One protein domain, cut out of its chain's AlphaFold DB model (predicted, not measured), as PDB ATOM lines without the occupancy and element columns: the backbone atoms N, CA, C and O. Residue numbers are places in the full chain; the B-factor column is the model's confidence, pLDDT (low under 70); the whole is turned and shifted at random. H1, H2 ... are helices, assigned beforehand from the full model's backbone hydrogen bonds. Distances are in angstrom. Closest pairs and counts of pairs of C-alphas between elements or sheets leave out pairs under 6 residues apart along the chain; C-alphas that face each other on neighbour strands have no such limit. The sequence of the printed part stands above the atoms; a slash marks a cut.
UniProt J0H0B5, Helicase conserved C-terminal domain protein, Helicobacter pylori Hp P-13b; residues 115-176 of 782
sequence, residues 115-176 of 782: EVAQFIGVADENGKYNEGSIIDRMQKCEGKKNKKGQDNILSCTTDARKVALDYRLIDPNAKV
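This is residues 115 to 176 of the 782 residues of the protein "Helicase conserved C-terminal domain protein" of Helicobacter pylori Hp P-13b (UniProt J0H0B5). You are looking at a flat, all-helix piece in which H1 and H2 follow each other nearly in line, as one broken row, and H3 runs back beside that row the opposite way, making a helical hairpin with H2. Between H1 and H2 the chain makes a long loop, residues 121 to 133, on the side away from H3, with Glu 125 near its tip; a second long loop, residues 142 to 152, turns the chain round from H2 into H3, and after H3 the chain makes a short turn back near residue 170 and then runs out past the end of H3 to Val 176. There are 62 residues printed, with three named helices in the order H1, H2, H3 and no named strand; 27 of the 62 residues, under half, are in named elements. The whole is only just compact, close to loose, with a radius of gyration of the C-alphas of 12.3 A, and it spans 35 by 33 by 15 A.

Find C-alpha 115 at (-17.019, -46.565, 14.195); here H1 begins, and it holds residues 115 to 120, 8.7 A from first to last C-alpha. Go on through residues 121 to 133 to Ile 134, where H2 begins with its C-alpha at (-9.461, -38.593, 20.373); H2 holds residues 134 to 141 and is 10.7 A long. After residues 142 to 152 you reach H3, the longest helix, residues 153 to 165, which runs 18.4 A to C-alpha 165 at (-24.004, -35.829, 19.333). Residues 166 to 176 follow.

Begin with H1 and H2, which only just touch, with 3 pairs of C-alphas within 8 A; the closest are those of Ile 120 and Ile 134, 4.9 A apart. They run the same way at a shallow tilt of 20 degrees. Look next at H2 and H3, a hairpin: they touch, with the closest C-alphas, those of Met 138 and Ile 153, 5.6 A apart. They run opposite ways at a shallow tilt of 6 degrees. H1 and H3 are close but not clearly touching, the closest C-alphas being those of Ile 120 and Ala 160, 6.8 A apart; they run opposite ways at a shallow tilt of 25 degrees. In H1, H2 and H3 every O i to N i+4 pair is within hydrogen-bond range.

The two C-alphas farthest apart are those of Lys 145 and Lys 175, at 36.0 A, while the C-alphas of Glu 115 and Val 176, first and last printed, are 9.3 A apart. The printed part has no cut, and the links H1 to H2 and H2 to H3 are both long. The mean pLDDT of the printed part is 83.2; look for values under 70 at residues 126 to 127, 143, 145 to 146 and 148 to 149.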
ATOM      1  N   GLU A 115     -17.725 -47.693  14.828       88.94
ATOM      2  CA  GLU A 115     -17.019 -46.565  14.195       88.94
ATOM      3  C   GLU A 115     -16.767 -45.425  15.195       88.94
ATOM      4  O   GLU A 115     -15.651 -44.909  15.306       88.94
ATOM      5  N   VAL A 116     -17.782 -45.084  15.997       89.88
ATOM      6  CA  VAL A 116     -17.667 -44.084  17.066       89.88
ATOM      7  C   VAL A 116     -16.677 -44.540  18.140       89.88
ATOM      8  O   VAL A 116     -15.862 -43.739  18.606       89.88
ATOM      9  N   ALA A 117     -16.703 -45.821  18.523       89.38
ATOM     10  CA  ALA A 117     -15.767 -46.375  19.498       89.38
ATOM     11  C   ALA A 117     -14.311 -46.252  19.022       89.38
ATOM     12  O   ALA A 117     -13.459 -45.796  19.788       89.38
ATOM     13  N   GLN A 118     -14.035 -46.587  17.759       89.44
ATOM     14  CA  GLN A 118     -12.702 -46.470  17.164       89.44
ATOM     15  C   GLN A 118     -12.241 -45.016  17.048       89.44
ATOM     16  O   GLN A 118     -11.075 -44.720  17.319       89.44
ATOM     17  N   PHE A 119     -13.137 -44.089  16.700       89.88
ATOM     18  CA  PHE A 119     -12.784 -42.672  16.617       89.88
ATOM     19  C   PHE A 119     -12.471 -42.062  17.990       89.88
ATOM     20  O   PHE A 119     -11.501 -41.313  18.139       89.88
ATOM     21  N   ILE A 120     -13.259 -42.397  19.017       88.12
ATOM     22  CA  ILE A 120     -13.019 -41.937  20.393       88.12
ATOM     23  C   ILE A 120     -11.720 -42.532  20.937       88.12
ATOM     24  O   ILE A 120     -10.872 -41.802  21.453       88.12
ATOM     25  N   GLY A 121     -11.557 -43.844  20.798       85.94
ATOM     26  CA  GLY A 121     -10.387 -44.572  21.254       85.94
ATOM     27  C   GLY A 121     -10.767 -45.893  21.910       85.94
ATOM     28  O   GLY A 121     -11.433 -45.917  22.949       85.94
ATOM     29  N   VAL A 122     -10.271 -46.985  21.339       82.81
ATOM     30  CA  VAL A 122     -10.289 -48.320  21.940       82.81
ATOM     31  C   VAL A 122      -8.873 -48.632  22.395       82.81
ATOM     32  O   VAL A 122      -7.917 -48.483  21.634       82.81
ATOM     33  N   ALA A 123      -8.732 -49.013  23.659       76.50
ATOM     34  CA  ALA A 123      -7.436 -49.367  24.207       76.50
ATOM     35  C   ALA A 123      -7.128 -50.848  23.977       76.50
ATOM     36  O   ALA A 123      -7.995 -51.699  24.167       76.50
ATOM     37  N   ASP A 124      -5.879 -51.136  23.630       77.56
ATOM     38  CA  ASP A 124      -5.350 -52.490  23.542       77.56
ATOM     39  C   ASP A 124      -5.106 -53.111  24.933       77.56
ATOM     40  O   ASP A 124      -5.307 -52.483  25.982       77.56
ATOM     41  N   GLU A 125      -4.663 -54.367  24.933       72.38
ATOM     42  CA  GLU A 125      -4.284 -55.158  26.112       72.38
ATOM     43  C   GLU A 125      -3.170 -54.512  26.963       72.38
ATOM     44  O   GLU A 125      -3.091 -54.761  28.163       72.38
ATOM     45  N   ASN A 126      -2.379 -53.595  26.394       67.25
ATOM     46  CA  ASN A 126      -1.342 -52.836  27.102       67.25
ATOM     47  C   ASN A 126      -1.820 -51.446  27.567       67.25
ATOM     48  O   ASN A 126      -1.025 -50.652  28.075       67.25
ATOM     49  N   GLY A 127      -3.102 -51.120  27.384       69.25
ATOM     50  CA  GLY A 127      -3.668 -49.825  27.759       69.25
ATOM     51  C   GLY A 127      -3.406 -48.696  26.762       69.25
ATOM     52  O   GLY A 127      -3.750 -47.548  27.057       69.25
ATOM     53  N   LYS A 128      -2.837 -48.989  25.589       77.94
ATOM     54  CA  LYS A 128      -2.553 -48.002  24.546       77.94
ATOM     55  C   LYS A 128      -3.761 -47.850  23.624       77.94
ATOM     56  O   LYS A 128      -4.308 -48.827  23.128       77.94
ATOM     57  N   TYR A 129      -4.178 -46.610  23.395       83.56
ATOM     58  CA  TYR A 129      -5.290 -46.299  22.497       83.56
ATOM     59  C   TYR A 129      -4.850 -46.351  21.032       83.56
ATOM     60  O   TYR A 129      -3.683 -46.099  20.716       83.56
ATOM     61  N   ASN A 130      -5.784 -46.663  20.132       87.06
ATOM     62  CA  ASN A 130      -5.511 -46.649  18.698       87.06
ATOM     63  C   ASN A 130      -5.034 -45.263  18.235       87.06
ATOM     64  O   ASN A 130      -5.542 -44.222  18.665       87.06
ATOM     65  N   GLU A 131      -4.026 -45.264  17.364       85.00
ATOM     66  CA  GLU A 131      -3.365 -44.047  16.902       85.00
ATOM     67  C   GLU A 131      -4.336 -43.135  16.141       85.00
ATOM     68  O   GLU A 131      -5.100 -43.592  15.294       85.00
ATOM     69  N   GLY A 132      -4.312 -41.836  16.458       83.31
ATOM     70  CA  GLY A 132      -5.190 -40.836  15.841       83.31
ATOM     71  C   GLY A 132      -6.579 -40.721  16.478       83.31
ATOM     72  O   GLY A 132      -7.303 -39.774  16.168       83.31
ATOM     73  N   SER A 133      -6.931 -41.616  17.409       88.94
ATOM     74  CA  SER A 133      -8.150 -41.481  18.215       88.94
ATOM     75  C   SER A 133      -8.147 -40.205  19.057       88.94
ATOM     76  O   SER A 133      -7.097 -39.622  19.344       88.94
ATOM     77  N   ILE A 134      -9.328 -39.763  19.492       87.62
ATOM     78  CA  ILE A 134      -9.461 -38.593  20.373       87.62
ATOM     79  C   ILE A 134      -8.612 -38.762  21.637       87.62
ATOM     80  O   ILE A 134      -7.904 -37.830  22.021       87.62
ATOM     81  N   ILE A 135      -8.653 -39.935  22.274       84.62
ATOM     82  CA  ILE A 135      -7.918 -40.173  23.521       84.62
ATOM     83  C   ILE A 135      -6.400 -40.159  23.279       84.62
ATOM     84  O   ILE A 135      -5.678 -39.517  24.042       84.62
ATOM     85  N   ASP A 136      -5.910 -40.779  22.199       85.62
ATOM     86  CA  ASP A 136      -4.489 -40.723  21.813       85.62
ATOM     87  C   ASP A 136      -4.033 -39.277  21.545       85.62
ATOM     88  O   ASP A 136      -2.996 -38.833  22.053       85.62
ATOM     89  N   ARG A 137      -4.844 -38.490  20.821       87.44
ATOM     90  CA  ARG A 137      -4.576 -37.062  20.587       87.44
ATOM     91  C   ARG A 137      -4.528 -36.271  21.894       87.44
ATOM     92  O   ARG A 137      -3.577 -35.520  22.112       87.44
ATOM     93  N   MET A 138      -5.485 -36.481  22.803       85.94
ATOM     94  CA  MET A 138      -5.502 -35.825  24.115       85.94
ATOM     95  C   MET A 138      -4.250 -36.149  24.937       85.94
ATOM     96  O   MET A 138      -3.612 -35.226  25.443       85.94
ATOM     97  N   GLN A 139      -3.855 -37.426  25.016       82.94
ATOM     98  CA  GLN A 139      -2.644 -37.858  25.728       82.94
ATOM     99  C   GLN A 139      -1.377 -37.225  25.139       82.94
ATOM    100  O   GLN A 139      -0.492 -36.784  25.872       82.94
ATOM    101  N   LYS A 140      -1.290 -37.108  23.807       83.56
ATOM    102  CA  LYS A 140      -0.155 -36.461  23.129       83.56
ATOM    103  C   LYS A 140      -0.060 -34.960  23.419       83.56
ATOM    104  O   LYS A 140       1.061 -34.433  23.376       83.56
ATOM    105  N   CYS A 141      -1.185 -34.300  23.706       80.75
ATOM    106  CA  CYS A 141      -1.267 -32.884  24.075       80.75
ATOM    107  C   CYS A 141      -0.963 -32.611  25.560       80.75
ATOM    108  O   CYS A 141      -0.645 -31.469  25.906       80.75
ATOM    109  N   GLU A 142      -1.047 -33.607  26.450       75.06
ATOM    110  CA  GLU A 142      -0.802 -33.404  27.883       75.06
ATOM    111  C   GLU A 142       0.630 -32.906  28.157       75.06
ATOM    112  O   GLU A 142       1.621 -33.423  27.641       75.06
ATOM    113  N   GLY A 143       0.743 -31.848  28.969       68.00
ATOM    114  CA  GLY A 143       2.028 -31.278  29.391       68.00
ATOM    115  C   GLY A 143       2.802 -30.493  28.320       68.00
ATOM    116  O   GLY A 143       3.914 -30.043  28.598       68.00
ATOM    117  N   LYS A 144       2.247 -30.287  27.115       72.19
ATOM    118  CA  LYS A 144       2.919 -29.571  26.015       72.19
ATOM    119  C   LYS A 144       2.270 -28.218  25.713       72.19
ATOM    120  O   LYS A 144       1.055 -28.056  25.775       72.19
ATOM    121  N   LYS A 145       3.088 -27.227  25.334       69.31
ATOM    122  CA  LYS A 145       2.597 -25.968  24.747       69.31
ATOM    123  C   LYS A 145       2.194 -26.215  23.294       69.31
ATOM    124  O   LYS A 145       3.044 -26.542  22.468       69.31
ATOM    125  N   ASN A 146       0.914 -26.021  22.992       68.25
ATOM    126  CA  ASN A 146       0.373 -26.222  21.650       68.25
ATOM    127  C   ASN A 146       0.867 -25.128  20.693       68.25
ATOM    128  O   ASN A 146       0.886 -23.945  21.043       68.25
ATOM    129  N   LYS A 147       1.253 -25.515  19.474       71.06
ATOM    130  CA  LYS A 147       1.542 -24.573  18.383       71.06
ATOM    131  C   LYS A 147       0.269 -24.318  17.574       71.06
ATOM    132  O   LYS A 147      -0.587 -25.193  17.464       71.06
ATOM    133  N   LYS A 148       0.144 -23.122  16.990       67.88
ATOM    134  CA  LYS A 148      -0.987 -22.769  16.114       67.88
ATOM    135  C   LYS A 148      -1.085 -23.789  14.967       67.88
ATOM    136  O   LYS A 148      -0.097 -24.005  14.273       67.88
ATOM    137  N   GLY A 149      -2.258 -24.401  14.796       68.50
ATOM    138  CA  GLY A 149      -2.514 -25.427  13.775       68.50
ATOM    139  C   GLY A 149      -2.272 -26.879  14.211       68.50
ATOM    140  O   GLY A 149      -2.474 -27.773  13.401       68.50
ATOM    141  N   GLN A 150      -1.854 -27.130  15.458       74.88
ATOM    142  CA  GLN A 150      -1.794 -28.479  16.034       74.88
ATOM    143  C   GLN A 150      -3.017 -28.766  16.909       74.88
ATOM    144  O   GLN A 150      -3.641 -27.835  17.433       74.88
ATOM    145  N   ASP A 151      -3.308 -30.055  17.106       76.81
ATOM    146  CA  ASP A 151      -4.284 -30.497  18.097       76.81
ATOM    147  C   ASP A 151      -3.970 -29.908  19.472       76.81
ATOM    148  O   ASP A 151      -2.821 -29.824  19.917       76.81
ATOM    149  N   ASN A 152      -5.032 -29.501  20.153       82.94
ATOM    150  CA  ASN A 152      -5.001 -29.124  21.548       82.94
ATOM    151  C   ASN A 152      -6.155 -29.815  22.284       82.94
ATOM    152  O   ASN A 152      -7.073 -30.368  21.682       82.94
ATOM    153  N   ILE A 153      -6.126 -29.771  23.614       81.56
ATOM    154  CA  ILE A 153      -7.133 -30.455  24.436       81.56
ATOM    155  C   ILE A 153      -8.551 -29.929  24.141       81.56
ATOM    156  O   ILE A 153      -9.502 -30.708  24.166       81.56
ATOM    157  N   LEU A 154      -8.707 -28.639  23.814       80.38
ATOM    158  CA  LEU A 154     -10.009 -28.041  23.490       80.38
ATOM    159  C   LEU A 154     -10.527 -28.495  22.118       80.38
ATOM    160  O   LEU A 154     -11.717 -28.784  21.997       80.38
ATOM    161  N   SER A 155      -9.661 -28.623  21.105       83.81
ATOM    162  CA  SER A 155     -10.053 -29.156  19.793       83.81
ATOM    163  C   SER A 155     -10.471 -30.621  19.903       83.81
ATOM    164  O   SER A 155     -11.551 -30.980  19.448       83.81
ATOM    165  N   CYS A 156      -9.702 -31.439  20.629       86.25
ATOM    166  CA  CYS A 156     -10.058 -32.838  20.881       86.25
ATOM    167  C   CYS A 156     -11.380 -32.962  21.654       86.25
ATOM    168  O   CYS A 156     -12.199 -33.825  21.360       86.25
ATOM    169  N   THR A 157     -11.608 -32.082  22.635       85.75
ATOM    170  CA  THR A 157     -12.867 -32.024  23.397       85.75
ATOM    171  C   THR A 157     -14.049 -31.651  22.502       85.75
ATOM    172  O   THR A 157     -15.137 -32.202  22.651       85.75
ATOM    173  N   THR A 158     -13.839 -30.735  21.558       86.94
ATOM    174  CA  THR A 158     -14.861 -30.333  20.586       86.94
ATOM    175  C   THR A 158     -15.235 -31.494  19.670       86.94
ATOM    176  O   THR A 158     -16.420 -31.778  19.516       86.94
ATOM    177  N   ASP A 159     -14.246 -32.209  19.131       89.38
ATOM    178  CA  ASP A 159     -14.489 -33.404  18.317       89.38
ATOM    179  C   ASP A 159     -15.239 -34.475  19.118       89.38
ATOM    180  O   ASP A 159     -16.199 -35.062  18.625       89.38
ATOM    181  N   ALA A 160     -14.863 -34.677  20.385       89.69
ATOM    182  CA  ALA A 160     -15.508 -35.647  21.267       89.69
ATOM    183  C   ALA A 160     -16.989 -35.330  21.499       89.69
ATOM    184  O   ALA A 160     -17.822 -36.235  21.485       89.69
ATOM    185  N   ARG A 161     -17.324 -34.045  21.665       90.75
ATOM    186  CA  ARG A 161     -18.710 -33.570  21.790       90.75
ATOM    187  C   ARG A 161     -19.496 -33.730  20.490       90.75
ATOM    188  O   ARG A 161     -20.633 -34.188  20.533       90.75
ATOM    189  N   LYS A 162     -18.896 -33.401  19.340       90.94
ATOM    190  CA  LYS A 162     -19.529 -33.586  18.023       90.94
ATOM    191  C   LYS A 162     -19.870 -35.052  17.778       90.94
ATOM    192  O   LYS A 162     -21.008 -35.349  17.451       90.94
ATOM    193  N   VAL A 163     -18.925 -35.959  18.021       91.50
ATOM    194  CA  VAL A 163     -19.144 -37.406  17.864       91.50
ATOM    195  C   VAL A 163     -20.153 -37.959  18.865       91.50
ATOM    196  O   VAL A 163     -20.932 -38.834  18.504       91.50
ATOM    197  N   ALA A 164     -20.167 -37.449  20.099       91.56
ATOM    198  CA  ALA A 164     -21.183 -37.828  21.074       91.56
ATOM    199  C   ALA A 164     -22.594 -37.418  20.622       91.56
ATOM    200  O   ALA A 164     -23.535 -38.157  20.895       91.56
ATOM    201  N   LEU A 165     -22.742 -36.277  19.930       92.56
ATOM    202  CA  LEU A 165     -24.004 -35.829  19.333       92.56
ATOM    203  C   LEU A 165     -24.385 -36.640  18.087       92.56
ATOM    204  O   LEU A 165     -25.437 -37.272  18.085       92.56
ATOM    205  N   ASP A 166     -23.552 -36.593  17.049       92.94
ATOM    206  CA  ASP A 166     -23.725 -37.340  15.803       92.94
ATOM    207  C   ASP A 166     -22.394 -37.425  15.043       92.94
ATOM    208  O   ASP A 166     -21.751 -36.406  14.765       92.94
ATOM    209  N   TYR A 167     -21.981 -38.634  14.652       91.69
ATOM    210  CA  TYR A 167     -20.704 -38.828  13.965       91.69
ATOM    211  C   TYR A 167     -20.625 -38.097  12.613       91.69
ATOM    212  O   TYR A 167     -19.539 -37.683  12.198       91.69
ATOM    213  N   ARG A 168     -21.772 -37.810  11.979       91.50
ATOM    214  CA  ARG A 168     -21.853 -37.064  10.715       91.50
ATOM    215  C   ARG A 168     -21.413 -35.606  10.821       91.50
ATOM    216  O   ARG A 168     -21.099 -34.978   9.813       91.50
ATOM    217  N   LEU A 169     -21.320 -35.062  12.037       89.75
ATOM    218  CA  LEU A 169     -20.721 -33.746  12.284       89.75
ATOM    219  C   LEU A 169     -19.198 -33.734  12.069       89.75
ATOM    220  O   LEU A 169     -18.631 -32.653  11.880       89.75
ATOM    221  N   ILE A 170     -18.555 -34.907  12.106       88.81
ATOM    222  CA  ILE A 170     -17.141 -35.112  11.772       88.81
ATOM    223  C   ILE A 170     -16.998 -35.637  10.344       88.81
ATOM    224  O   ILE A 170     -16.284 -35.026   9.549       88.81
ATOM    225  N   ASP A 171     -17.688 -36.730  10.008       88.56
ATOM    226  CA  ASP A 171     -17.710 -37.293   8.655       88.56
ATOM    227  C   ASP A 171     -19.138 -37.299   8.087       88.56
ATOM    228  O   ASP A 171     -19.898 -38.226   8.366       88.56
ATOM    229  N   PRO A 172     -19.511 -36.321   7.240       85.81
ATOM    230  CA  PRO A 172     -20.851 -36.229   6.655       85.81
ATOM    231  C   PRO A 172     -21.316 -37.465   5.868       85.81
ATOM    232  O   PRO A 172     -22.507 -37.589   5.586       85.81
ATOM    233  N   ASN A 173     -20.404 -38.365   5.483       84.44
ATOM    234  CA  ASN A 173     -20.734 -39.597   4.764       84.44
ATOM    235  C   ASN A 173     -20.856 -40.827   5.678       84.44
ATOM    236  O   ASN A 173     -21.162 -41.914   5.180       84.44
ATOM    237  N   ALA A 174     -20.626 -40.673   6.985       87.00
ATOM    238  CA  ALA A 174     -20.758 -41.755   7.948       87.00
ATOM    239  C   ALA A 174     -22.185 -42.318   7.960       87.00
ATOM    240  O   ALA A 174     -23.178 -41.584   7.880       87.00
ATOM    241  N   LYS A 175     -22.294 -43.642   8.085       85.75
ATOM    242  CA  LYS A 175     -23.583 -44.329   8.187       85.75
ATOM    243  C   LYS A 175     -23.936 -44.503   9.654       85.75
ATOM    244  O   LYS A 175     -23.333 -45.309  10.351       85.75
ATOM    245  N   VAL A 176     -24.941 -43.764  10.108       86.44
ATOM    246  CA  VAL A 176     -25.447 -43.874  11.477       86.44
ATOM    247  C   VAL A 176     -26.735 -44.686  11.453       86.44
ATOM    248  O   VAL A 176     -27.747 -44.258  10.898       86.44
TER     249      VAL A 176